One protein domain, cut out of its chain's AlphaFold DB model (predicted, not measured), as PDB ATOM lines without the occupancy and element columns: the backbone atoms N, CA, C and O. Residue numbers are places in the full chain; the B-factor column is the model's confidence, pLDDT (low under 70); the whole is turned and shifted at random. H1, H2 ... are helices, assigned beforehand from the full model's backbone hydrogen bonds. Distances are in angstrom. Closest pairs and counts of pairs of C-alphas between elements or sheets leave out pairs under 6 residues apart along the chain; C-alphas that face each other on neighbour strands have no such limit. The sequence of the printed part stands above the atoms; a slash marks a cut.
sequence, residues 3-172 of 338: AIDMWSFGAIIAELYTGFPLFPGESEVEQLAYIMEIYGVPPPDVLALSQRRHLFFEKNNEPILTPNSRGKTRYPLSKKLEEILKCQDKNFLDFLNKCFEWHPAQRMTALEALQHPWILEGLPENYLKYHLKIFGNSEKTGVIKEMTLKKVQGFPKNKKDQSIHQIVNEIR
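Overview. This is residues 3 to 172 of the 338 residues of the protein "Hypothetical protein" of Strombidium rassoulzadegani (UniProt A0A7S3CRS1). An elongated, all-helix body has its core in H1, the longest helix, which stands across the long axis with H5 packed on it, running back the opposite way. Toward one end lie H2, H3 and the long unnamed stretch 49 to 80, which loops past H2; toward the other lie H6, H7 and H8, one after another, and from there the backbone loops through H9 and folds back, with H10 reaching H6, while residues 150 to 155 stick out. The printed part has 170 residues, with ten named helices, H1 to H10 in order along the chain, and no named strand; the helices hold 83 residues, under half of those printed. The whole is only just loose, close to compact, with a radius of gyration of the C-alphas of 19.0 A, and the C-alphas span 56 by 34 by 27 A.

Arrangement. H1, residues 3 to 18, touches H5, residues 90 to 99, and the closest C-alphas, those of Trp 7 and Cys 99, are 5.3 A apart. The two run opposite ways at a steep tilt of 37 degrees, only just past shallow. With residues 14 to 18 alone, H1 only just touches H4, residues 81 to 85, with 3 pairs of C-alphas within 8 A, the closest being Thr 18 and Leu 85 at 6.4 A. H2, residues 28 to 39, is close to H4 but not clearly touching, with the closest C-alphas, those of Ile 38 and Leu 81, 6.2 A apart. H3, residues 44 to 48, touches no helix. On from H5, H7, residues 117 to 122, touches it at a steep tilt of 64 degrees, opposite ways, the closest C-alphas being those of Asn 91 and Trp 118 at 5.0 A. H8, residues 125 to 135, is close to H7 but not clearly touching, with C-alphas 120 and 128 closest at 6.6 A; they run opposite ways at a shallow tilt of 34 degrees, only just short of steep. H6, residues 110 to 114, only just touches H10, residues 164 to 172, with 3 pairs of C-alphas within 8 A, those of Leu 111 and Val 168 closest at 7.1 A. H9, residues 146 to 149, touches no helix and is only just apart from H8, the closest C-alphas being 8.1 A apart. In H3, H4, H5, H6, H7, H8 and H10 every O i to N i+4 pair is within hydrogen-bond range; in H1 11 of 12 and in H2 7 of 8 are, and H9 is too short for such a pair.

Along the chain. H1 measures 23.3 A from C-alpha 3 at (-29.721, 9.001, -0.546) to C-alpha 18 at (-26.222, 28.775, 11.192). H2 is 16.1 A long, H8 14.9 A, H5 14.2 A and H10 12.3 A, the last ending at C-alpha 172, (-24.499, 2.660, -5.549). H3, H4, H6, H7 and H9 are shorter, with four to six residues each.

Size, cuts and confidence. The C-alphas farthest apart, those of Gly 71 and Asp 161, are 56.6 A apart, while the first and last printed C-alphas, of Ala 3 and Arg 172, are 9.6 A apart. The printed part has no cut. The links from H3 to H4, with 32 residues, and from H9 to H10, with 14, are long. The mean pLDDT of the printed part is 85.6, and residues 136 to 164 are under 70; H9 has a mean of 46.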
ATOM      1  N   ALA A   3     -30.357   7.736  -0.191       88.62
ATOM      2  CA  ALA A   3     -29.721   9.001  -0.546       88.62
ATOM      3  C   ALA A   3     -30.573  10.248  -0.217       88.62
ATOM      4  O   ALA A   3     -30.031  11.354  -0.182       88.62
ATOM      5  N   ILE A   4     -31.888  10.112   0.019       92.62
ATOM      6  CA  ILE A   4     -32.718  11.237   0.488       92.62
ATOM      7  C   ILE A   4     -32.377  11.623   1.934       92.62
ATOM      8  O   ILE A   4     -32.310  12.808   2.249       92.62
ATOM      9  N   ASP A   5     -32.058  10.644   2.779       95.62
ATOM     10  CA  ASP A   5     -31.755  10.863   4.193       95.62
ATOM     11  C   ASP A   5     -30.450  11.654   4.356       95.62
ATOM     12  O   ASP A   5     -30.357  12.544   5.197       95.62
ATOM     13  N   MET A   6     -29.473  11.411   3.472       96.94
ATOM     14  CA  MET A   6     -28.218  12.170   3.402       96.94
ATOM     15  C   MET A   6     -28.415  13.635   2.980       96.94
ATOM     16  O   MET A   6     -27.694  14.505   3.463       96.94
ATOM     17  N   TRP A   7     -29.415  13.930   2.140       97.50
ATOM     18  CA  TRP A   7     -29.776  15.309   1.790       97.50
ATOM     19  C   TRP A   7     -30.405  16.036   2.983       97.50
ATOM     20  O   TRP A   7     -29.981  17.134   3.345       97.50
ATOM     21  N   SER A   8     -31.388  15.402   3.628       97.38
ATOM     22  CA  SER A   8     -32.045  15.922   4.834       97.38
ATOM     23  C   SER A   8     -31.044  16.144   5.971       97.38
ATOM     24  O   SER A   8     -31.056  17.187   6.617       97.38
ATOM     25  N   PHE A   9     -30.119  15.203   6.164       97.69
ATOM     26  CA  PHE A   9     -29.015  15.319   7.111       97.69
ATOM     27  C   PHE A   9     -28.082  16.493   6.775       97.69
ATOM     28  O   PHE A   9     -27.762  17.275   7.666       97.69
ATOM     29  N   GLY A  10     -27.706  16.685   5.505       98.12
ATOM     30  CA  GLY A  10     -26.945  17.865   5.075       98.12
ATOM     31  C   GLY A  10     -27.654  19.182   5.411       98.12
ATOM     32  O   GLY A  10     -27.025  20.109   5.925       98.12
ATOM     33  N   ALA A  11     -28.972  19.259   5.189       98.12
ATOM     34  CA  ALA A  11     -29.773  20.440   5.521       98.12
ATOM     35  C   ALA A  11     -29.799  20.710   7.035       98.12
ATOM     36  O   ALA A  11     -29.526  21.835   7.451       98.12
ATOM     37  N   ILE A  12     -30.022  19.673   7.851       98.12
ATOM     38  CA  ILE A  12     -29.992  19.757   9.320       98.12
ATOM     39  C   ILE A  12     -28.609  20.203   9.822       98.12
ATOM     40  O   ILE A  12     -28.519  21.047  10.705       98.12
ATOM     41  N   ILE A  13     -27.517  19.685   9.254       97.94
ATOM     42  CA  ILE A  13     -26.150  20.060   9.649       97.94
ATOM     43  C   ILE A  13     -25.840  21.531   9.309       97.94
ATOM     44  O   ILE A  13     -25.213  22.228  10.111       97.94
ATOM     45  N   ALA A  14     -26.314  22.037   8.168       97.62
ATOM     46  CA  ALA A  14     -26.202  23.452   7.808       97.62
ATOM     47  C   ALA A  14     -27.070  24.369   8.699       97.62
ATOM     48  O   ALA A  14     -26.651  25.475   9.060       97.62
ATOM     49  N   GLU A  15     -28.253  23.903   9.100       97.44
ATOM     50  CA  GLU A  15     -29.147  24.609  10.024       97.44
ATOM     51  C   GLU A  15     -28.582  24.655  11.451       97.44
ATOM     52  O   GLU A  15     -28.527  25.725  12.051       97.44
ATOM     53  N   LEU A  16     -28.035  23.546  11.958       97.44
ATOM     54  CA  LEU A  16     -27.332  23.493  13.248       97.44
ATOM     55  C   LEU A  16     -26.084  24.391  13.292       97.44
ATOM     56  O   LEU A  16     -25.726  24.887  14.359       97.44
ATOM     57  N   TYR A  17     -25.419  24.615  12.153       96.00
ATOM     58  CA  TYR A  17     -24.286  25.542  12.054       96.00
ATOM     59  C   TYR A  17     -24.729  27.014  12.100       96.00
ATOM     60  O   TYR A  17     -24.075  27.836  12.741       96.00
ATOM     61  N   THR A  18     -25.809  27.369  11.395       95.50
ATOM     62  CA  THR A  18     -26.222  28.775  11.192       95.50
ATOM     63  C   THR A  18     -27.278  29.275  12.181       95.50
ATOM     64  O   THR A  18     -27.386  30.484  12.384       95.50
ATOM     65  N   GLY A  19     -28.060  28.371  12.774       96.12
ATOM     66  CA  GLY A  19     -29.283  28.678  13.516       96.12
ATOM     67  C   GLY A  19     -30.511  28.943  12.631       96.12
ATOM     68  O   GLY A  19     -31.523  29.400  13.157       96.12
ATOM     69  N   PHE A  20     -30.433  28.698  11.316       95.44
ATOM     70  CA  PHE A  20     -31.520  28.947  10.363       95.44
ATOM     71  C   PHE A  20     -31.587  27.860   9.273       95.44
ATOM     72  O   PHE A  20     -30.543  27.405   8.806       95.44
ATOM     73  N   PRO A  21     -32.781  27.473   8.792       97.06
ATOM     74  CA  PRO A  21     -32.916  26.510   7.699       97.06
ATOM     75  C   PRO A  21     -32.196  26.984   6.428       97.06
ATOM     76  O   PRO A  21     -32.410  28.105   5.963       97.06
ATOM     77  N   LEU A  22     -31.368  26.113   5.834       96.88
ATOM     78  CA  LEU A  22     -30.608  26.413   4.607       96.88
ATOM     79  C   LEU A  22     -31.522  26.652   3.391       96.88
ATOM     80  O   LEU A  22     -31.230  27.500   2.545       96.88
ATOM     81  N   PHE A  23     -32.636  25.920   3.321       97.25
ATOM     82  CA  PHE A  23     -33.632  26.005   2.253       97.25
ATOM     83  C   PHE A  23     -35.034  26.272   2.850       97.25
ATOM     84  O   PHE A  23     -35.788  25.325   3.078       97.25
ATOM     85  N   PRO A  24     -35.389  27.534   3.160       95.69
ATOM     86  CA  PRO A  24     -36.699  27.904   3.699       95.69
ATOM     87  C   PRO A  24     -37.717  28.202   2.584       95.69
ATOM     88  O   PRO A  24     -38.138  29.349   2.403       95.69
ATOM     89  N   GLY A  25     -38.077  27.182   1.802       95.00
ATOM     90  CA  GLY A  25     -39.119  27.259   0.779       95.00
ATOM     91  C   GLY A  25     -40.529  27.146   1.356       95.00
ATOM     92  O   GLY A  25     -40.852  26.178   2.038       95.00
ATOM     93  N   GLU A  26     -41.392  28.110   1.029       91.38
ATOM     94  CA  GLU A  26     -42.819  28.110   1.400       91.38
ATOM     95  C   GLU A  26     -43.666  27.175   0.496       91.38
ATOM     96  O   GLU A  26     -44.833  26.913   0.774       91.38
ATOM     97  N   SER A  27     -43.079  26.643  -0.586       94.81
ATOM     98  CA  SER A  27     -43.695  25.712  -1.546       94.81
ATOM     99  C   SER A  27     -42.636  24.823  -2.218       94.81
ATOM    100  O   SER A  27     -41.449  25.135  -2.154       94.81
ATOM    101  N   GLU A  28     -43.036  23.754  -2.925       96.00
ATOM    102  CA  GLU A  28     -42.099  22.922  -3.714       96.00
ATOM    103  C   GLU A  28     -41.300  23.741  -4.746       96.00
ATOM    104  O   GLU A  28     -40.105  23.505  -4.936       96.00
ATOM    105  N   VAL A  29     -41.949  24.718  -5.394       95.06
ATOM    106  CA  VAL A  29     -41.331  25.600  -6.400       95.06
ATOM    107  C   VAL A  29     -40.275  26.486  -5.745       95.06
ATOM    108  O   VAL A  29     -39.150  26.568  -6.236       95.06
ATOM    109  N   GLU A  30     -40.598  27.101  -4.603       95.69
ATOM    110  CA  GLU A  30     -39.610  27.876  -3.851       95.69
ATOM    111  C   GLU A  30     -38.479  26.999  -3.329       95.69
ATOM    112  O   GLU A  30     -37.323  27.394  -3.442       95.69
ATOM    113  N   GLN A  31     -38.779  25.809  -2.805       97.12
ATOM    114  CA  GLN A  31     -37.776  24.895  -2.268       97.12
ATOM    115  C   GLN A  31     -36.744  24.520  -3.332       97.12
ATOM    116  O   GLN A  31     -35.541  24.627  -3.089       97.12
ATOM    117  N   LEU A  32     -37.194  24.169  -4.538       97.31
ATOM    118  CA  LEU A  32     -36.294  23.917  -5.658       97.31
ATOM    119  C   LEU A  32     -35.536  25.189  -6.073       97.31
ATOM    120  O   LEU A  32     -34.333  25.122  -6.311       97.31
ATOM    121  N   ALA A  33     -36.183  26.358  -6.085       96.94
ATOM    122  CA  ALA A  33     -35.523  27.629  -6.389       96.94
ATOM    123  C   ALA A  33     -34.444  28.025  -5.356       96.94
ATOM    124  O   ALA A  33     -33.429  28.598  -5.745       96.94
ATOM    125  N   TYR A  34     -34.608  27.699  -4.068       97.44
ATOM    126  CA  TYR A  34     -33.560  27.843  -3.044       97.44
ATOM    127  C   TYR A  34     -32.380  26.902  -3.292       97.44
ATOM    128  O   TYR A  34     -31.234  27.319  -3.149       97.44
ATOM    129  N   ILE A  35     -32.647  25.651  -3.672       98.12
ATOM    130  CA  ILE A  35     -31.594  24.671  -3.963       98.12
ATOM    131  C   ILE A  35     -30.802  25.110  -5.201       98.12
ATOM    132  O   ILE A  35     -29.573  25.163  -5.154       98.12
ATOM    133  N   MET A  36     -31.487  25.513  -6.278       98.00
ATOM    134  CA  MET A  36     -30.838  26.011  -7.496       98.00
ATOM    135  C   MET A  36     -30.062  27.319  -7.264       98.00
ATOM    136  O   MET A  36     -29.022  27.511  -7.894       98.00
ATOM    137  N   GLU A  37     -30.499  28.191  -6.338       97.88
ATOM    138  CA  GLU A  37     -29.782  29.428  -5.957       97.88
ATOM    139  C   GLU A  37     -28.325  29.154  -5.526       97.88
ATOM    140  O   GLU A  37     -27.482  30.033  -5.700       97.88
ATOM    141  N   ILE A  38     -28.033  27.940  -5.029       97.88
ATOM    142  CA  ILE A  38     -26.700  27.476  -4.601       97.88
ATOM    143  C   ILE A  38     -26.089  26.455  -5.581       97.88
ATOM    144  O   ILE A  38     -24.948  26.616  -6.003       97.88
ATOM    145  N   TYR A  39     -26.834  25.403  -5.943       97.69
ATOM    146  CA  TYR A  39     -26.326  24.219  -6.666       97.69
ATOM    147  C   TYR A  39     -26.654  24.202  -8.165       97.69
ATOM    148  O   TYR A  39     -26.397  23.212  -8.850       97.69
ATOM    149  N   GLY A  40     -27.218  25.294  -8.683       97.31
ATOM    150  CA  GLY A  40     -27.529  25.453 -10.100       97.31
ATOM    151  C   GLY A  40     -28.680  24.580 -10.587       97.31
ATOM    152  O   GLY A  40     -29.447  24.030  -9.804       97.31
ATOM    153  N   VAL A  41     -28.827  24.497 -11.908       97.38
ATOM    154  CA  VAL A  41     -29.845  23.661 -12.559       97.38
ATOM    155  C   VAL A  41     -29.456  22.179 -12.405       97.38
ATOM    156  O   VAL A  41     -28.278  21.864 -12.590       97.38
ATOM    157  N   PRO A  42     -30.392  21.258 -12.094       97.12
ATOM    158  CA  PRO A  42     -30.078  19.832 -12.029       97.12
ATOM    159  C   PRO A  42     -29.558  19.309 -13.383       97.12
ATOM    160  O   PRO A  42     -30.043  19.760 -14.425       97.12
ATOM    161  N   PRO A  43     -28.626  18.337 -13.408       95.94
ATOM    162  CA  PRO A  43     -28.101  17.781 -14.654       95.94
ATOM    163  C   PRO A  43     -29.198  17.245 -15.601       95.94
ATOM    164  O   PRO A  43     -30.210  16.714 -15.127       95.94
ATOM    165  N   PRO A  44     -29.034  17.345 -16.939       93.50
ATOM    166  CA  PRO A  44     -30.096  17.020 -17.899       93.50
ATOM    167  C   PRO A  44     -30.643  15.589 -17.819       93.50
ATOM    168  O   PRO A  44     -31.797  15.356 -18.173       93.50
ATOM    169  N   ASP A  45     -29.853  14.628 -17.346       90.62
ATOM    170  CA  ASP A  45     -30.262  13.243 -17.117       90.62
ATOM    171  C   ASP A  45     -31.009  13.053 -15.781       90.62
ATOM    172  O   ASP A  45     -31.979  12.297 -15.740       90.62
ATOM    173  N   VAL A  46     -30.686  13.816 -14.726       91.94
ATOM    174  CA  VAL A  46     -31.557  13.940 -13.533       91.94
ATOM    175  C   VAL A  46     -32.920  14.520 -13.928       91.94
ATOM    176  O   VAL A  46     -33.965  14.025 -13.494       91.94
ATOM    177  N   LEU A  47     -32.926  15.536 -14.795       93.62
ATOM    178  CA  LEU A  47     -34.155  16.122 -15.329       93.62
ATOM    179  C   LEU A  47     -34.929  15.125 -16.205       93.62
ATOM    180  O   LEU A  47     -36.141  15.003 -16.037       93.62
ATOM    181  N   ALA A  48     -34.260  14.365 -17.076       88.50
ATOM    182  CA  ALA A  48     -34.899  13.352 -17.921       88.50
ATOM    183  C   ALA A  48     -35.616  12.256 -17.109       88.50
ATOM    184  O   ALA A  48     -36.693  11.812 -17.502       88.50
ATOM    185  N   LEU A  49     -35.065  11.865 -15.954       86.44
ATOM    186  CA  LEU A  49     -35.687  10.901 -15.037       86.44
ATOM    187  C   LEU A  49     -36.828  11.502 -14.187       86.44
ATOM    188  O   LEU A  49     -37.556  10.765 -13.515       86.44
ATOM    189  N   SER A  50     -37.019  12.822 -14.193       89.56
ATOM    190  CA  SER A  50     -37.945  13.519 -13.292       89.56
ATOM    191  C   SER A  50     -39.363  13.637 -13.871       89.56
ATOM    192  O   SER A  50     -39.672  14.550 -14.629       89.56
ATOM    193  N   GLN A  51     -40.282  12.764 -13.447       88.81
ATOM    194  CA  GLN A  51     -41.683  12.740 -13.927       88.81
ATOM    195  C   GLN A  51     -42.402  14.107 -13.824       88.81
ATOM    196  O   GLN A  51     -43.133  14.509 -14.729       88.81
ATOM    197  N   ARG A  52     -42.158  14.858 -12.738       92.94
ATOM    198  CA  ARG A  52     -42.759  16.181 -12.472       92.94
ATOM    199  C   ARG A  52     -41.943  17.367 -13.024       92.94
ATOM    200  O   ARG A  52     -42.275  18.509 -12.720       92.94
ATOM    201  N   ARG A  53     -40.908  17.132 -13.849       93.94
ATOM    202  CA  ARG A  53     -40.016  18.165 -14.434       93.94
ATOM    203  C   ARG A  53     -40.780  19.347 -15.045       93.94
ATOM    204  O   ARG A  53     -40.395  20.491 -14.846       93.94
ATOM    205  N   HIS A  54     -41.887  19.065 -15.730       93.56
ATOM    206  CA  HIS A  54     -42.728  20.046 -16.424       93.56
ATOM    207  C   HIS A  54     -43.402  21.095 -15.512       93.56
ATOM    208  O   HIS A  54     -43.931  22.071 -16.026       93.56
ATOM    209  N   LEU A  55     -43.401  20.909 -14.185       94.69
ATOM    210  CA  LEU A  55     -43.900  21.900 -13.220       94.69
ATOM    211  C   LEU A  55     -42.845  22.954 -12.839       94.69
ATOM    212  O   LEU A  55     -43.179  23.953 -12.208       94.69
ATOM    213  N   PHE A  56     -41.576  22.712 -13.183       96.25
ATOM    214  CA  PHE A  56     -40.428  23.492 -12.712       96.25
ATOM    215  C   PHE A  56     -39.471  23.921 -13.835       96.25
ATOM    216  O   PHE A  56     -38.704  24.863 -13.645       96.25
ATOM    217  N   PHE A  57     -39.502  23.243 -14.987       97.06
ATOM    218  CA  PHE A  57     -38.616  23.495 -16.123       97.06
ATOM    219  C   PHE A  57     -39.371  23.468 -17.453       97.06
ATOM    220  O   PHE A  57     -40.199  22.589 -17.710       97.06
ATOM    221  N   GLU A  58     -38.992  24.390 -18.329       95.19
ATOM    222  CA  GLU A  58     -39.474  24.516 -19.699       95.19
ATOM    223  C   GLU A  58     -39.076  23.328 -20.587       95.19
ATOM    224  O   GLU A  58     -38.268  22.469 -20.220       95.19
ATOM    225  N   LYS A  59     -39.628  23.244 -21.805       91.12
ATOM    226  CA  LYS A  59     -39.322  22.141 -22.748       91.12
ATOM    227  C   LYS A  59     -37.837  22.032 -23.132       91.12
ATOM    228  O   LYS A  59     -37.396  20.950 -23.501       91.12
ATOM    229  N   ASN A  60     -37.074  23.116 -23.011       93.25
ATOM    230  CA  ASN A  60     -35.625  23.188 -23.234       93.25
ATOM    231  C   ASN A  60     -34.777  22.925 -21.966       93.25
ATOM    232  O   ASN A  60     -33.560  23.058 -22.035       93.25
ATOM    233  N   ASN A  61     -35.397  22.539 -20.843       92.62
ATOM    234  CA  ASN A  61     -34.800  22.396 -19.503       92.62
ATOM    235  C   ASN A  61     -34.402  23.703 -18.786       92.62
ATOM    236  O   ASN A  61     -33.826  23.626 -17.702       92.62
ATOM    237  N   GLU A  62     -34.757  24.882 -19.305       95.69
ATOM    238  CA  GLU A  62     -34.570  26.131 -18.553       95.69
ATOM    239  C   GLU A  62     -35.532  26.206 -17.348       95.69
ATOM    240  O   GLU A  62     -36.684  25.775 -17.467       95.69
ATOM    241  N   PRO A  63     -35.115  26.731 -16.179       96.12
ATOM    242  CA  PRO A  63     -35.987  26.827 -15.008       96.12
ATOM    243  C   PRO A  63     -37.117  27.848 -15.171       96.12
ATOM    244  O   PRO A  63     -36.907  28.961 -15.652       96.12
ATOM    245  N   ILE A  64     -38.304  27.511 -14.669       95.75
ATOM    246  CA  ILE A  64     -39.445  28.429 -14.587       95.75
ATOM    247  C   ILE A  64     -39.227  29.365 -13.385       95.75
ATOM    248  O   ILE A  64     -39.339  28.961 -12.226       95.75
ATOM    249  N   LEU A  65     -38.871  30.623 -13.658       94.31
ATOM    250  CA  LEU A  65     -38.442  31.599 -12.646       94.31
ATOM    251  C   LEU A  65     -39.615  32.325 -11.962       94.31
ATOM    252  O   LEU A  65     -39.856  33.514 -12.177       94.31
ATOM    253  N   THR A  66     -40.327  31.611 -11.095       90.88
ATOM    254  CA  THR A  66     -41.458  32.148 -10.321       90.88
ATOM    255  C   THR A  66     -40.991  33.062  -9.169       90.88
ATOM    256  O   THR A  66     -40.123  32.659  -8.388       90.88
ATOM    257  N   PRO A  67     -41.543  34.285  -9.007       92.44
ATOM    258  CA  PRO A  67     -41.317  35.112  -7.821       92.44
ATOM    259  C   PRO A  67     -42.083  34.561  -6.609       92.44
ATOM    260  O   PRO A  67     -43.196  34.058  -6.748       92.44
ATOM    261  N   ASN A  68     -41.512  34.686  -5.411       90.50
ATOM    262  CA  ASN A  68     -42.161  34.207  -4.191       90.50
ATOM    263  C   ASN A  68     -43.289  35.118  -3.667       90.50
ATOM    264  O   ASN A  68     -43.549  36.192  -4.210       90.50
ATOM    265  N   SER A  69     -43.890  34.722  -2.536       89.25
ATOM    266  CA  SER A  69     -44.900  35.471  -1.761       89.25
ATOM    267  C   SER A  69     -44.562  36.948  -1.484       89.25
ATOM    268  O   SER A  69     -45.451  37.756  -1.225       89.25
ATOM    269  N   ARG A  70     -43.277  37.320  -1.556       90.12
ATOM    270  CA  ARG A  70     -42.729  38.665  -1.313       90.12
ATOM    271  C   ARG A  70     -42.177  39.330  -2.584       90.12
ATOM    272  O   ARG A  70     -41.403  40.280  -2.495       90.12
ATOM    273  N   GLY A  71     -42.541  38.823  -3.764       91.31
ATOM    274  CA  GLY A  71     -42.117  39.343  -5.068       91.31
ATOM    275  C   GLY A  71     -40.660  39.047  -5.439       91.31
ATOM    276  O   GLY A  71     -40.162  39.590  -6.423       91.31
ATOM    277  N   LYS A  72     -39.947  38.204  -4.676       92.44
ATOM    278  CA  LYS A  72     -38.533  37.903  -4.923       92.44
ATOM    279  C   LYS A  72     -38.370  36.662  -5.806       92.44
ATOM    280  O   LYS A  72     -38.631  35.547  -5.362       92.44
ATOM    281  N   THR A  73     -37.825  36.843  -7.006       94.81
ATOM    282  CA  THR A  73     -37.296  35.756  -7.849       94.81
ATOM    283  C   THR A  73     -35.908  35.303  -7.366       94.81
ATOM    284  O   THR A  73     -35.131  36.099  -6.827       94.81
ATOM    285  N   ARG A  74     -35.574  34.023  -7.565       94.94
ATOM    286  CA  ARG A  74     -34.229  33.459  -7.342       94.94
ATOM    287  C   ARG A  74     -33.663  32.955  -8.664       94.94
ATOM    288  O   ARG A  74     -34.418  32.465  -9.494       94.94
ATOM    289  N   TYR A  75     -32.349  33.063  -8.837       97.25
ATOM    290  CA  TYR A  75     -31.655  32.669 -10.065       97.25
ATOM    291  C   TYR A  75     -30.646  31.549  -9.766       97.25
ATOM    292  O   TYR A  75     -29.980  31.624  -8.725       97.25
ATOM    293  N   PRO A  76     -30.504  30.529 -10.635       97.69
ATOM    294  CA  PRO A  76     -29.529  29.459 -10.438       97.69
ATOM    295  C   PRO A  76     -28.093  29.983 -10.291       97.69
ATOM    296  O   PRO A  76     -27.721  30.934 -10.975       97.69
ATOM    297  N   LEU A  77     -27.292  29.367  -9.412       97.06
ATOM    298  CA  LEU A  77     -25.889  29.737  -9.122       97.06
ATOM    299  C   LEU A  77     -25.657  31.215  -8.728       97.06
ATOM    300  O   LEU A  77     -24.529  31.704  -8.788       97.06
ATOM    301  N   SER A  78     -26.695  31.950  -8.312       97.44
ATOM    302  CA  SER A  78     -26.564  33.371  -7.940       97.44
ATOM    303  C   SER A  78     -25.956  33.615  -6.551       97.44
ATOM    304  O   SER A  78     -25.773  34.769  -6.159       97.44
ATOM    305  N   LYS A  79     -25.625  32.548  -5.813       96.69
ATOM    306  CA  LYS A  79     -24.900  32.562  -4.536       96.69
ATOM    307  C   LYS A  79     -24.020  31.325  -4.394       96.69
ATOM    308  O   LYS A  79     -24.302  30.291  -4.994       96.69
ATOM    309  N   LYS A  80     -23.029  31.391  -3.503       96.56
ATOM    310  CA  LYS A  80     -22.260  30.218  -3.054       96.56
ATOM    311  C   LYS A  80     -22.662  29.748  -1.658       96.56
ATOM    312  O   LYS A  80     -23.211  30.511  -0.858       96.56
ATOM    313  N   LEU A  81     -22.332  28.498  -1.338       96.75
ATOM    314  CA  LEU A  81     -22.578  27.921  -0.017       96.75
ATOM    315  C   LEU A  81     -21.770  28.657   1.067       96.75
ATOM    316  O   LEU A  81     -22.309  28.990   2.122       96.75
ATOM    317  N   GLU A  82     -20.508  28.988   0.778       96.75
ATOM    318  CA  GLU A  82     -19.607  29.734   1.673       96.75
ATOM    319  C   GLU A  82     -20.200  31.084   2.102       96.75
ATOM    320  O   GLU A  82     -20.087  31.481   3.262       96.75
ATOM    321  N   GLU A  83     -20.850  31.778   1.164       95.38
ATOM    322  CA  GLU A  83     -21.427  33.116   1.335       95.38
ATOM    323  C   GLU A  83     -22.693  33.078   2.205       95.38
ATOM    324  O   GLU A  83     -22.912  33.966   3.034       95.38
ATOM    325  N   ILE A  84     -23.508  32.029   2.049       95.31
ATOM    326  CA  ILE A  84     -24.745  31.814   2.813       95.31
ATOM    327  C   ILE A  84     -24.428  31.370   4.242       95.31
ATOM    328  O   ILE A  84     -24.940  31.957   5.195       95.31
ATOM    329  N   LEU A  85     -23.551  30.373   4.397       95.50
ATOM    330  CA  LEU A  85     -23.135  29.865   5.707       95.50
ATOM    331  C   LEU A  85     -22.167  30.814   6.429       95.50
ATOM    332  O   LEU A  85     -21.958  30.671   7.631       95.50
ATOM    333  N   LYS A  86     -21.547  31.761   5.709       95.31
ATOM    334  CA  LYS A  86     -20.443  32.613   6.192       95.31
ATOM    335  C   LYS A  86     -19.298  31.771   6.769       95.31
ATOM    336  O   LYS A  86     -18.736  32.085   7.818       95.31
ATOM    337  N   CYS A  87     -18.987  30.669   6.090       93.50
ATOM    338  CA  CYS A  87     -18.024  29.665   6.530       93.50
ATOM    339  C   CYS A  87     -16.789  29.636   5.619       93.50
ATOM    340  O   CYS A  87     -16.891  29.864   4.416       93.50
ATOM    341  N   GLN A  88     -15.625  29.333   6.197       94.38
ATOM    342  CA  GLN A  88     -14.352  29.160   5.481       94.38
ATOM    343  C   GLN A  88     -13.715  27.777   5.727       94.38
ATOM    344  O   GLN A  88     -12.626  27.500   5.221       94.38
ATOM    345  N   ASP A  89     -14.378  26.900   6.491       96.44
ATOM    346  CA  ASP A  89     -13.946  25.516   6.686       96.44
ATOM    347  C   ASP A  89     -14.217  24.713   5.407       96.44
ATOM    348  O   ASP A  89     -15.346  24.329   5.101       96.44
ATOM    349  N   LYS A  90     -13.146  24.459   4.651       96.81
ATOM    350  CA  LYS A  90     -13.197  23.708   3.394       96.81
ATOM    351  C   LYS A  90     -13.694  22.276   3.581       96.81
ATOM    352  O   LYS A  90     -14.361  21.776   2.686       96.81
ATOM    353  N   ASN A  91     -13.401  21.635   4.713       96.25
ATOM    354  CA  ASN A  91     -13.803  20.255   4.971       96.25
ATOM    355  C   ASN A  91     -15.304  20.182   5.287       96.25
ATOM    356  O   ASN A  91     -15.979  19.263   4.820       96.25
ATOM    357  N   PHE A  92     -15.838  21.171   6.012       97.56
ATOM    358  CA  PHE A  92     -17.279  21.321   6.247       97.56
ATOM    359  C   PHE A  92     -18.056  21.612   4.955       97.56
ATOM    360  O   PHE A  92     -19.077  20.982   4.681       97.56
ATOM    361  N   LEU A  93     -17.552  22.537   4.135       97.94
ATOM    362  CA  LEU A  93     -18.167  22.905   2.857       97.94
ATOM    363  C   LEU A  93     -18.168  21.729   1.867       97.94
ATOM    364  O   LEU A  93     -19.193  21.440   1.257       97.94
ATOM    365  N   ASP A  94     -17.054  21.004   1.759       98.25
ATOM    366  CA  ASP A  94     -16.926  19.782   0.957       98.25
ATOM    367  C   ASP A  94     -17.873  18.665   1.444       98.25
ATOM    368  O   ASP A  94     -18.559  18.041   0.633       98.25
ATOM    369  N   PHE A  95     -18.004  18.473   2.763       98.38
ATOM    370  CA  PHE A  95     -18.964  17.531   3.356       98.38
ATOM    371  C   PHE A  95     -20.412  17.856   2.969       98.38
ATOM    372  O   PHE A  95     -21.157  16.970   2.552       98.38
ATOM    373  N   LEU A  96     -20.808  19.130   3.067       98.25
ATOM    374  CA  LEU A  96     -22.147  19.575   2.687       98.25
ATOM    375  C   LEU A  96     -22.387  19.434   1.181       98.25
ATOM    376  O   LEU A  96     -23.386  18.831   0.796       98.25
ATOM    377  N   ASN A  97     -21.462  19.886   0.331       98.00
ATOM    378  CA  ASN A  97     -21.556  19.717  -1.125       98.00
ATOM    379  C   ASN A  97     -21.781  18.242  -1.512       98.00
ATOM    380  O   ASN A  97     -22.628  17.937  -2.346       98.00
ATOM    381  N   LYS A  98     -21.098  17.309  -0.839       97.94
ATOM    382  CA  LYS A  98     -21.251  15.856  -1.029       97.94
ATOM    383  C   LYS A  98     -22.586  15.278  -0.536       97.94
ATOM    384  O   LYS A  98     -23.032  14.261  -1.073       97.94
ATOM    385  N   CYS A  99     -23.237  15.907   0.444       98.06
ATOM    386  CA  CYS A  99     -24.621  15.606   0.835       98.06
ATOM    387  C   CYS A  99     -25.651  16.176  -0.161       98.06
ATOM    388  O   CYS A  99     -26.717  15.586  -0.336       98.06
ATOM    389  N   PHE A 100     -25.329  17.289  -0.827       98.00
ATOM    390  CA  PHE A 100     -26.207  18.005  -1.765       98.00
ATOM    391  C   PHE A 100     -25.942  17.706  -3.251       98.00
ATOM    392  O   PHE A 100     -26.475  18.380  -4.129       98.00
ATOM    393  N   GLU A 101     -25.174  16.661  -3.552       97.12
ATOM    394  CA  GLU A 101     -24.998  16.147  -4.912       97.12
ATOM    395  C   GLU A 101     -26.359  15.783  -5.541       97.12
ATOM    396  O   GLU A 101     -27.161  15.056  -4.941       97.12
ATOM    397  N   TRP A 102     -26.627  16.278  -6.752       95.75
ATOM    398  CA  TRP A 102     -27.888  16.081  -7.471       95.75
ATOM    399  C   TRP A 102     -28.184  14.603  -7.750       95.75
ATOM    400  O   TRP A 102     -29.310  14.154  -7.520       95.75
ATOM    401  N   HIS A 103     -27.192  13.825  -8.187       92.62
ATOM    402  CA  HIS A 103     -27.356  12.400  -8.467       92.62
ATOM    403  C   HIS A 103     -27.371  11.572  -7.171       92.62
ATOM    404  O   HIS A 103     -26.324  11.411  -6.537       92.62
ATOM    405  N   PRO A 104     -28.488  10.915  -6.797       91.00
ATOM    406  CA  PRO A 104     -28.562  10.169  -5.537       91.00
ATOM    407  C   PRO A 104     -27.590   8.977  -5.462       91.00
ATOM    408  O   PRO A 104     -27.197   8.592  -4.370       91.00
ATOM    409  N   ALA A 105     -27.149   8.434  -6.604       89.12
ATOM    410  CA  ALA A 105     -26.138   7.371  -6.662       89.12
ATOM    411  C   ALA A 105     -24.679   7.877  -6.566       89.12
ATOM    412  O   ALA A 105     -23.773   7.087  -6.301       89.12
ATOM    413  N   GLN A 106     -24.432   9.171  -6.802       92.00
ATOM    414  CA  GLN A 106     -23.104   9.783  -6.652       92.00
ATOM    415  C   GLN A 106     -22.943  10.398  -5.254       92.00
ATOM    416  O   GLN A 106     -21.873  10.275  -4.654       92.00
ATOM    417  N   ARG A 107     -24.039  10.961  -4.717       95.56
ATOM    418  CA  ARG A 107     -24.182  11.498  -3.358       95.56
ATOM    419  C   ARG A 107     -23.537  10.603  -2.302       95.56
ATOM    420  O   ARG A 107     -23.655   9.377  -2.335       95.56
ATOM    421  N   MET A 108     -22.853  11.241  -1.361       94.81
ATOM    422  CA  MET A 108     -22.109  10.573  -0.299       94.81
ATOM    423  C   MET A 108     -23.036   9.734   0.581       94.81
ATOM    424  O   MET A 108     -24.039  10.224   1.095       94.81
ATOM    425  N   THR A 109     -22.684   8.464   0.773       90.56
ATOM    426  CA  THR A 109     -23.391   7.555   1.681       90.56
ATOM    427  C   THR A 109     -23.014   7.822   3.140       90.56
ATOM    428  O   THR A 109     -21.942   8.354   3.430       90.56
ATOM    429  N   ALA A 110     -23.840   7.380   4.094       90.38
ATOM    430  CA  ALA A 110     -23.542   7.522   5.525       90.38
ATOM    431  C   ALA A 110     -22.206   6.862   5.945       90.38
ATOM    432  O   ALA A 110     -21.527   7.348   6.847       90.38
ATOM    433  N   LEU A 111     -21.797   5.778   5.270       86.06
ATOM    434  CA  LEU A 111     -20.513   5.109   5.512       86.06
ATOM    435  C   LEU A 111     -19.314   5.935   5.026       86.06
ATOM    436  O   LEU A 111     -18.266   5.919   5.665       86.06
ATOM    437  N   GLU A 112     -19.455   6.666   3.923       88.44
ATOM    438  CA  GLU A 112     -18.431   7.602   3.440       88.44
ATOM    439  C   GLU A 112     -18.408   8.881   4.283       88.44
ATOM    440  O   GLU A 112     -17.331   9.366   4.620       88.44
ATOM    441  N   ALA A 113     -19.577   9.374   4.702       92.25
ATOM    442  CA  ALA A 113     -19.703  10.523   5.594       92.25
ATOM    443  C   ALA A 113     -18.975  10.293   6.927       92.25
ATOM    444  O   ALA A 113     -18.235  11.165   7.374       92.25
ATOM    445  N   LEU A 114     -19.104   9.100   7.521       90.25
ATOM    446  CA  LEU A 114     -18.362   8.712   8.729       90.25
ATOM    447  C   LEU A 114     -16.836   8.791   8.557       90.25
ATOM    448  O   LEU A 114     -16.145   9.135   9.509       90.25
ATOM    449  N   GLN A 115     -16.324   8.512   7.356       87.69
ATOM    450  CA  GLN A 115     -14.896   8.558   7.013       87.69
ATOM    451  C   GLN A 115     -14.447   9.931   6.478       87.69
ATOM    452  O   GLN A 115     -13.291  10.092   6.085       87.69
ATOM    453  N   HIS A 116     -15.337  10.926   6.417       92.19
ATOM    454  CA  HIS A 116     -15.020  12.215   5.809       92.19
ATOM    455  C   HIS A 116     -14.029  13.019   6.668       92.19
ATOM    456  O   HIS A 116     -14.205  13.056   7.890       92.19
ATOM    457  N   PRO A 117     -13.053  13.744   6.077       92.75
ATOM    458  CA  PRO A 117     -12.081  14.542   6.828       92.75
ATOM    459  C   PRO A 117     -12.697  15.449   7.899       92.75
ATOM    460  O   PRO A 117     -12.189  15.491   9.011       92.75
ATOM    461  N   TRP A 118     -13.836  16.090   7.613       96.00
ATOM    462  CA  TRP A 118     -14.567  16.916   8.585       96.00
ATOM    463  C   TRP A 118     -14.992  16.152   9.854       96.00
ATOM    464  O   TRP A 118     -14.776  16.628  10.969       96.00
ATOM    465  N   ILE A 119     -15.538  14.940   9.700       93.81
ATOM    466  CA  ILE A 119     -15.919  14.083  10.832       93.81
ATOM    467  C   ILE A 119     -14.665  13.608  11.579       93.81
ATOM    468  O   ILE A 119     -14.607  13.707  12.804       93.81
ATOM    469  N   LEU A 120     -13.632  13.160  10.859       90.75
ATOM    470  CA  LEU A 120     -12.372  12.691  11.454       90.75
ATOM    471  C   LEU A 120     -11.602  13.798  12.198       90.75
ATOM    472  O   LEU A 120     -10.941  13.537  13.204       90.75
ATOM    473  N   GLU A 121     -11.683  15.046  11.735       91.25
ATOM    474  CA  GLU A 121     -11.079  16.192  12.411       91.25
ATOM    475  C   GLU A 121     -11.817  16.546  13.708       91.25
ATOM    476  O   GLU A 121     -11.141  16.797  14.712       91.25
ATOM    477  N   GLY A 122     -13.157  16.497  13.688       89.50
ATOM    478  CA  GLY A 122     -14.044  16.789  14.819       89.50
ATOM    479  C   GLY A 122     -14.156  15.692  15.888       89.50
ATOM    480  O   GLY A 122     -14.587  15.982  17.003       89.50
ATOM    481  N   LEU A 123     -13.749  14.450  15.600       89.06
ATOM    482  CA  LEU A 123     -13.699  13.379  16.604       89.06
ATOM    483  C   LEU A 123     -12.629  13.660  17.688       89.06
ATOM    484  O   LEU A 123     -11.463  13.900  17.349       89.06
ATOM    485  N   PRO A 124     -12.966  13.556  18.993       90.69
ATOM    486  CA  PRO A 124     -11.976  13.624  20.072       90.69
ATOM    487  C   PRO A 124     -10.946  12.485  19.972       90.69
ATOM    488  O   PRO A 124     -11.265  11.399  19.490       90.69
ATOM    489  N   GLU A 125      -9.706  12.705  20.431       84.81
ATOM    490  CA  GLU A 125      -8.559  11.821  20.126       84.81
ATOM    491  C   GLU A 125      -8.772  10.350  20.537       84.81
ATOM    492  O   GLU A 125      -8.389   9.436  19.805       84.81
ATOM    493  N   ASN A 126      -9.429  10.106  21.675       84.00
ATOM    494  CA  ASN A 126      -9.781   8.761  22.131       84.00
ATOM    495  C   ASN A 126     -10.750   8.063  21.158       84.00
ATOM    496  O   ASN A 126     -10.502   6.927  20.757       84.00
ATOM    497  N   TYR A 127     -11.818   8.743  20.732       84.56
ATOM    498  CA  TYR A 127     -12.781   8.209  19.768       84.56
ATOM    499  C   TYR A 127     -12.187   8.083  18.364       84.56
ATOM    500  O   TYR A 127     -12.470   7.098  17.687       84.56
ATOM    501  N   LEU A 128     -11.318   9.008  17.944       82.81
ATOM    502  CA  LEU A 128     -10.625   8.939  16.656       82.81
ATOM    503  C   LEU A 128      -9.741   7.685  16.558       82.81
ATOM    504  O   LEU A 128      -9.761   7.011  15.531       82.81
ATOM    505  N   LYS A 129      -9.035   7.305  17.632       78.94
ATOM    506  CA  LYS A 129      -8.239   6.064  17.678       78.94
ATOM    507  C   LYS A 129      -9.106   4.807  17.520       78.94
ATOM    508  O   LYS A 129      -8.741   3.909  16.763       78.94
ATOM    509  N   TYR A 130     -10.282   4.752  18.153       78.56
ATOM    510  CA  TYR A 130     -11.236   3.654  17.931       78.56
ATOM    511  C   TYR A 130     -11.854   3.681  16.528       78.56
ATOM    512  O   TYR A 130     -11.985   2.630  15.906       78.56
ATOM    513  N   HIS A 131     -12.187   4.862  16.007       81.75
ATOM    514  CA  HIS A 131     -12.733   5.028  14.663       81.75
ATOM    515  C   HIS A 131     -11.733   4.548  13.604       81.75
ATOM    516  O   HIS A 131     -12.068   3.695  12.788       81.75
ATOM    517  N   LEU A 132     -10.477   4.996  13.651       76.81
ATOM    518  CA  LEU A 132      -9.440   4.541  12.721       76.81
ATOM    519  C   LEU A 132      -9.151   3.034  12.863       76.81
ATOM    520  O   LEU A 132      -8.873   2.383  11.864       76.81
ATOM    521  N   LYS A 133      -9.341   2.429  14.044       71.00
ATOM    522  CA  LYS A 133      -9.275   0.963  14.219       71.00
ATOM    523  C   LYS A 133     -10.471   0.194  13.618       71.00
ATOM    524  O   LYS A 133     -10.381  -1.020  13.434       71.00
ATOM    525  N   ILE A 134     -11.585   0.870  13.324       71.19
ATOM    526  CA  ILE A 134     -12.781   0.295  12.678       71.19
ATOM    527  C   ILE A 134     -12.779   0.562  11.162       71.19
ATOM    528  O   ILE A 134     -13.177  -0.313  10.398       71.19
ATOM    529  N   PHE A 135     -12.335   1.746  10.734       70.88
ATOM    530  CA  PHE A 135     -12.470   2.250   9.360       70.88
ATOM    531  C   PHE A 135     -11.130   2.426   8.613       70.88
ATOM    532  O   PHE A 135     -11.109   2.431   7.386       70.88
ATOM    533  N   GLY A 136     -10.010   2.578   9.326       55.59
ATOM    534  CA  GLY A 136      -8.756   3.146   8.807       55.59
ATOM    535  C   GLY A 136      -7.707   2.170   8.264       55.59
ATOM    536  O   GLY A 136      -6.672   2.629   7.786       55.59
ATOM    537  N   ASN A 137      -7.936   0.851   8.293       54.06
ATOM    538  CA  ASN A 137      -7.008  -0.107   7.677       54.06
ATOM    539  C   ASN A 137      -7.093  -0.044   6.137       54.06
ATOM    540  O   ASN A 137      -7.866  -0.766   5.493       54.06
ATOM    541  N   SER A 138      -6.256   0.832   5.574       53.03
ATOM    542  CA  SER A 138      -5.671   0.741   4.229       53.03
ATOM    543  C   SER A 138      -5.062  -0.662   4.022       53.03
ATOM    544  O   SER A 138      -4.592  -1.264   4.980       53.03
ATOM    545  N   GLU A 139      -5.060  -1.284   2.841       46.59
ATOM    546  CA  GLU A 139      -5.240  -0.713   1.493       46.59
ATOM    547  C   GLU A 139      -6.629  -0.921   0.865       46.59
ATOM    548  O   GLU A 139      -6.924  -0.364  -0.192       46.59
ATOM    549  N   LYS A 140      -7.508  -1.733   1.474       47.84
ATOM    550  CA  LYS A 140      -8.824  -2.094   0.899       47.84
ATOM    551  C   LYS A 140      -9.960  -2.110   1.932       47.84
ATOM    552  O   LYS A 140     -10.697  -3.087   2.002       47.84
ATOM    553  N   THR A 141     -10.112  -1.010   2.684       48.28
ATOM    554  CA  THR A 141     -11.171  -0.759   3.700       48.28
ATOM    555  C   THR A 141     -11.509  -1.982   4.559       48.28
ATOM    556  O   THR A 141     -12.465  -2.701   4.276       48.28
ATOM    557  N   GLY A 142     -10.715  -2.211   5.610       48.56
ATOM    558  CA  GLY A 142     -10.793  -3.395   6.476       48.56
ATOM    559  C   GLY A 142     -12.207  -3.895   6.828       48.56
ATOM    560  O   GLY A 142     -13.138  -3.120   7.039       48.56
ATOM    561  N   VAL A 143     -12.343  -5.224   6.903       51.62
ATOM    562  CA  VAL A 143     -13.601  -5.937   7.195       51.62
ATOM    563  C   VAL A 143     -14.261  -5.403   8.469       51.62
ATOM    564  O   VAL A 143     -13.622  -5.340   9.526       51.62
ATOM    565  N   ILE A 144     -15.552  -5.063   8.391       52.94
ATOM    566  CA  ILE A 144     -16.284  -4.469   9.517       52.94
ATOM    567  C   ILE A 144     -16.561  -5.531  10.592       52.94
ATOM    568  O   ILE A 144     -17.526  -6.292  10.525       52.94
ATOM    569  N   LYS A 145     -15.702  -5.574  11.615       51.16
ATOM    570  CA  LYS A 145     -15.710  -6.622  12.648       51.16
ATOM    571  C   LYS A 145     -17.047  -6.674  13.406       51.16
ATOM    572  O   LYS A 145     -17.563  -5.661  13.879       51.16
ATOM    573  N   GLU A 146     -17.581  -7.888  13.568       41.94
ATOM    574  CA  GLU A 146     -18.963  -8.160  14.013       41.94
ATOM    575  C   GLU A 146     -19.355  -7.491  15.351       41.94
ATOM    576  O   GLU A 146     -20.517  -7.129  15.553       41.94
ATOM    577  N   MET A 147     -18.387  -7.288  16.254       39.72
ATOM    578  CA  MET A 147     -18.589  -6.625  17.550       39.72
ATOM    579  C   MET A 147     -19.127  -5.191  17.429       39.72
ATOM    580  O   MET A 147     -19.916  -4.775  18.275       39.72
ATOM    581  N   THR A 148     -18.754  -4.454  16.379       51.38
ATOM    582  CA  THR A 148     -19.220  -3.076  16.146       51.38
ATOM    583  C   THR A 148     -20.662  -3.045  15.630       51.38
ATOM    584  O   THR A 148     -21.429  -2.142  15.955       51.38
ATOM    585  N   LEU A 149     -21.055  -4.043  14.829       50.03
ATOM    586  CA  LEU A 149     -22.293  -4.011  14.041       50.03
ATOM    587  C   LEU A 149     -23.538  -4.512  14.776       50.03
ATOM    588  O   LEU A 149     -24.640  -4.066  14.463       50.03
ATOM    589  N   LYS A 150     -23.399  -5.402  15.768       44.38
ATOM    590  CA  LYS A 150     -24.541  -6.042  16.460       44.38
ATOM    591  C   LYS A 150     -25.501  -5.078  17.185       44.38
ATOM    592  O   LYS A 150     -26.564  -5.521  17.611       44.38
ATOM    593  N   LYS A 151     -25.156  -3.791  17.313       46.84
ATOM    594  CA  LYS A 151     -25.989  -2.735  17.923       46.84
ATOM    595  C   LYS A 151     -26.478  -1.654  16.943       46.84
ATOM    596  O   LYS A 151     -27.243  -0.790  17.356       46.84
ATOM    597  N   VAL A 152     -26.067  -1.677  15.670       50.22
ATOM    598  CA  VAL A 152     -26.457  -0.650  14.685       50.22
ATOM    599  C   VAL A 152     -27.745  -1.071  13.977       50.22
ATOM    600  O   VAL A 152     -27.755  -1.979  13.143       50.22
ATOM    601  N   GLN A 153     -28.853  -0.415  14.321       44.31
ATOM    602  CA  GLN A 153     -30.158  -0.672  13.714       44.31
ATOM    603  C   GLN A 153     -30.137  -0.329  12.213       44.31
ATOM    604  O   GLN A 153     -29.579   0.683  11.802       44.31
ATOM    605  N   GLY A 154     -30.719  -1.202  11.384       51.69
ATOM    606  CA  GLY A 154     -30.765  -1.051   9.922       51.69
ATOM    607  C   GLY A 154     -29.591  -1.663   9.141       51.69
ATOM    608  O   GLY A 154     -29.708  -1.824   7.929       51.69
ATOM    609  N   PHE A 155     -28.489  -2.072   9.786       52.12
ATOM    610  CA  PHE A 155     -27.336  -2.614   9.051       52.12
ATOM    611  C   PHE A 155     -27.605  -4.027   8.469       52.12
ATOM    612  O   PHE A 155     -28.196  -4.867   9.162       52.12
ATOM    613  N   PRO A 156     -27.174  -4.353   7.228       54.97
ATOM    614  CA  PRO A 156     -27.474  -5.652   6.616       54.97
ATOM    615  C   PRO A 156     -26.800  -6.836   7.330       54.97
ATOM    616  O   PRO A 156     -25.585  -7.034   7.259       54.97
ATOM    617  N   LYS A 157     -27.615  -7.684   7.968       54.62
ATOM    618  CA  LYS A 157     -27.186  -8.768   8.880       54.62
ATOM    619  C   LYS A 157     -26.276  -9.846   8.254       54.62
ATOM    620  O   LYS A 157     -25.617 -10.577   8.992       54.62
ATOM    621  N   ASN A 158     -26.218  -9.920   6.922       55.81
ATOM    622  CA  ASN A 158     -25.490 -10.948   6.164       55.81
ATOM    623  C   ASN A 158     -24.177 -10.444   5.521       55.81
ATOM    624  O   ASN A 158     -23.541 -11.200   4.797       55.81
ATOM    625  N   LYS A 159     -23.754  -9.192   5.760       57.44
ATOM    626  CA  LYS A 159     -22.553  -8.579   5.141       57.44
ATOM    627  C   LYS A 159     -21.312  -8.582   6.053       57.44
ATOM    628  O   LYS A 159     -20.556  -7.618   6.073       57.44
ATOM    629  N   LYS A 160     -21.120  -9.644   6.844       53.44
ATOM    630  CA  LYS A 160     -20.120  -9.687   7.934       53.44
ATOM    631  C   LYS A 160     -18.666  -9.579   7.461       53.44
ATOM    632  O   LYS A 160     -17.850  -9.001   8.167       53.44
ATOM    633  N   ASP A 161     -18.378 -10.101   6.272       56.16
ATOM    634  CA  ASP A 161     -17.018 -10.233   5.736       56.16
ATOM    635  C   ASP A 161     -16.716  -9.232   4.605       56.16
ATOM    636  O   ASP A 161     -15.700  -9.341   3.920       56.16
ATOM    637  N   GLN A 162     -17.605  -8.256   4.380       61.16
ATOM    638  CA  GLN A 162     -17.446  -7.261   3.319       61.16
ATOM    639  C   GLN A 162     -16.628  -6.046   3.770       61.16
ATOM    640  O   GLN A 162     -16.754  -5.568   4.901       61.16
ATOM    641  N   SER A 163     -15.828  -5.505   2.850       66.88
ATOM    642  CA  SER A 163     -15.188  -4.199   3.023       66.88
ATOM    643  C   SER A 163     -16.210  -3.070   2.906       66.88
ATOM    644  O   SER A 163     -17.210  -3.184   2.193       66.88
ATOM    645  N   ILE A 164     -15.951  -1.932   3.554       68.75
ATOM    646  CA  ILE A 164     -16.853  -0.769   3.475       68.75
ATOM    647  C   ILE A 164     -17.036  -0.326   2.015       68.75
ATOM    648  O   ILE A 164     -18.157  -0.045   1.596       68.75
ATOM    649  N   HIS A 165     -15.969  -0.362   1.211       70.19
ATOM    650  CA  HIS A 165     -16.020  -0.079  -0.225       70.19
ATOM    651  C   HIS A 165     -16.938  -1.048  -0.999       70.19
ATOM    652  O   HIS A 165     -17.669  -0.607  -1.882       70.19
ATOM    653  N   GLN A 166     -16.977  -2.344  -0.657       75.38
ATOM    654  CA  GLN A 166     -17.946  -3.284  -1.247       75.38
ATOM    655  C   GLN A 166     -19.387  -2.926  -0.862       75.38
ATOM    656  O   GLN A 166     -20.257  -2.897  -1.732       75.38
ATOM    657  N   ILE A 167     -19.646  -2.601   0.411       77.94
ATOM    658  CA  ILE A 167     -20.991  -2.225   0.875       77.94
ATOM    659  C   ILE A 167     -21.474  -0.947   0.176       77.94
ATOM    660  O   ILE A 167     -22.588  -0.925  -0.345       77.94
ATOM    661  N   VAL A 168     -20.631   0.086   0.119       78.19
ATOM    662  CA  VAL A 168     -20.919   1.366  -0.548       78.19
ATOM    663  C   VAL A 168     -21.154   1.171  -2.047       78.19
ATOM    664  O   VAL A 168     -22.141   1.678  -2.579       78.19
ATOM    665  N   ASN A 169     -20.314   0.392  -2.732       83.81
ATOM    666  CA  ASN A 169     -20.482   0.148  -4.164       83.81
ATOM    667  C   ASN A 169     -21.727  -0.689  -4.474       83.81
ATOM    668  O   ASN A 169     -22.378  -0.444  -5.486       83.81
ATOM    669  N   GLU A 170     -22.122  -1.623  -3.603       83.94
ATOM    670  CA  GLU A 170     -23.405  -2.317  -3.742       83.94
ATOM    671  C   GLU A 170     -24.611  -1.393  -3.518       83.94
ATOM    672  O   GLU A 170     -25.606  -1.547  -4.224       83.94
ATOM    673  N   ILE A 171     -24.532  -0.417  -2.604       81.62
ATOM    674  CA  ILE A 171     -25.569   0.619  -2.442       81.62
ATOM    675  C   ILE A 171     -25.665   1.470  -3.718       81.62
ATOM    676  O   ILE A 171     -26.758   1.642  -4.255       81.62
ATOM    677  N   ARG A 172     -24.529   1.926  -4.268       83.19
ATOM    678  CA  ARG A 172     -24.499   2.660  -5.549       83.19
ATOM    679  C   ARG A 172     -25.077   1.842  -6.700       83.19
ATOM    680  O   ARG A 172     -25.890   2.348  -7.463       83.19
TER     681      ARG A 172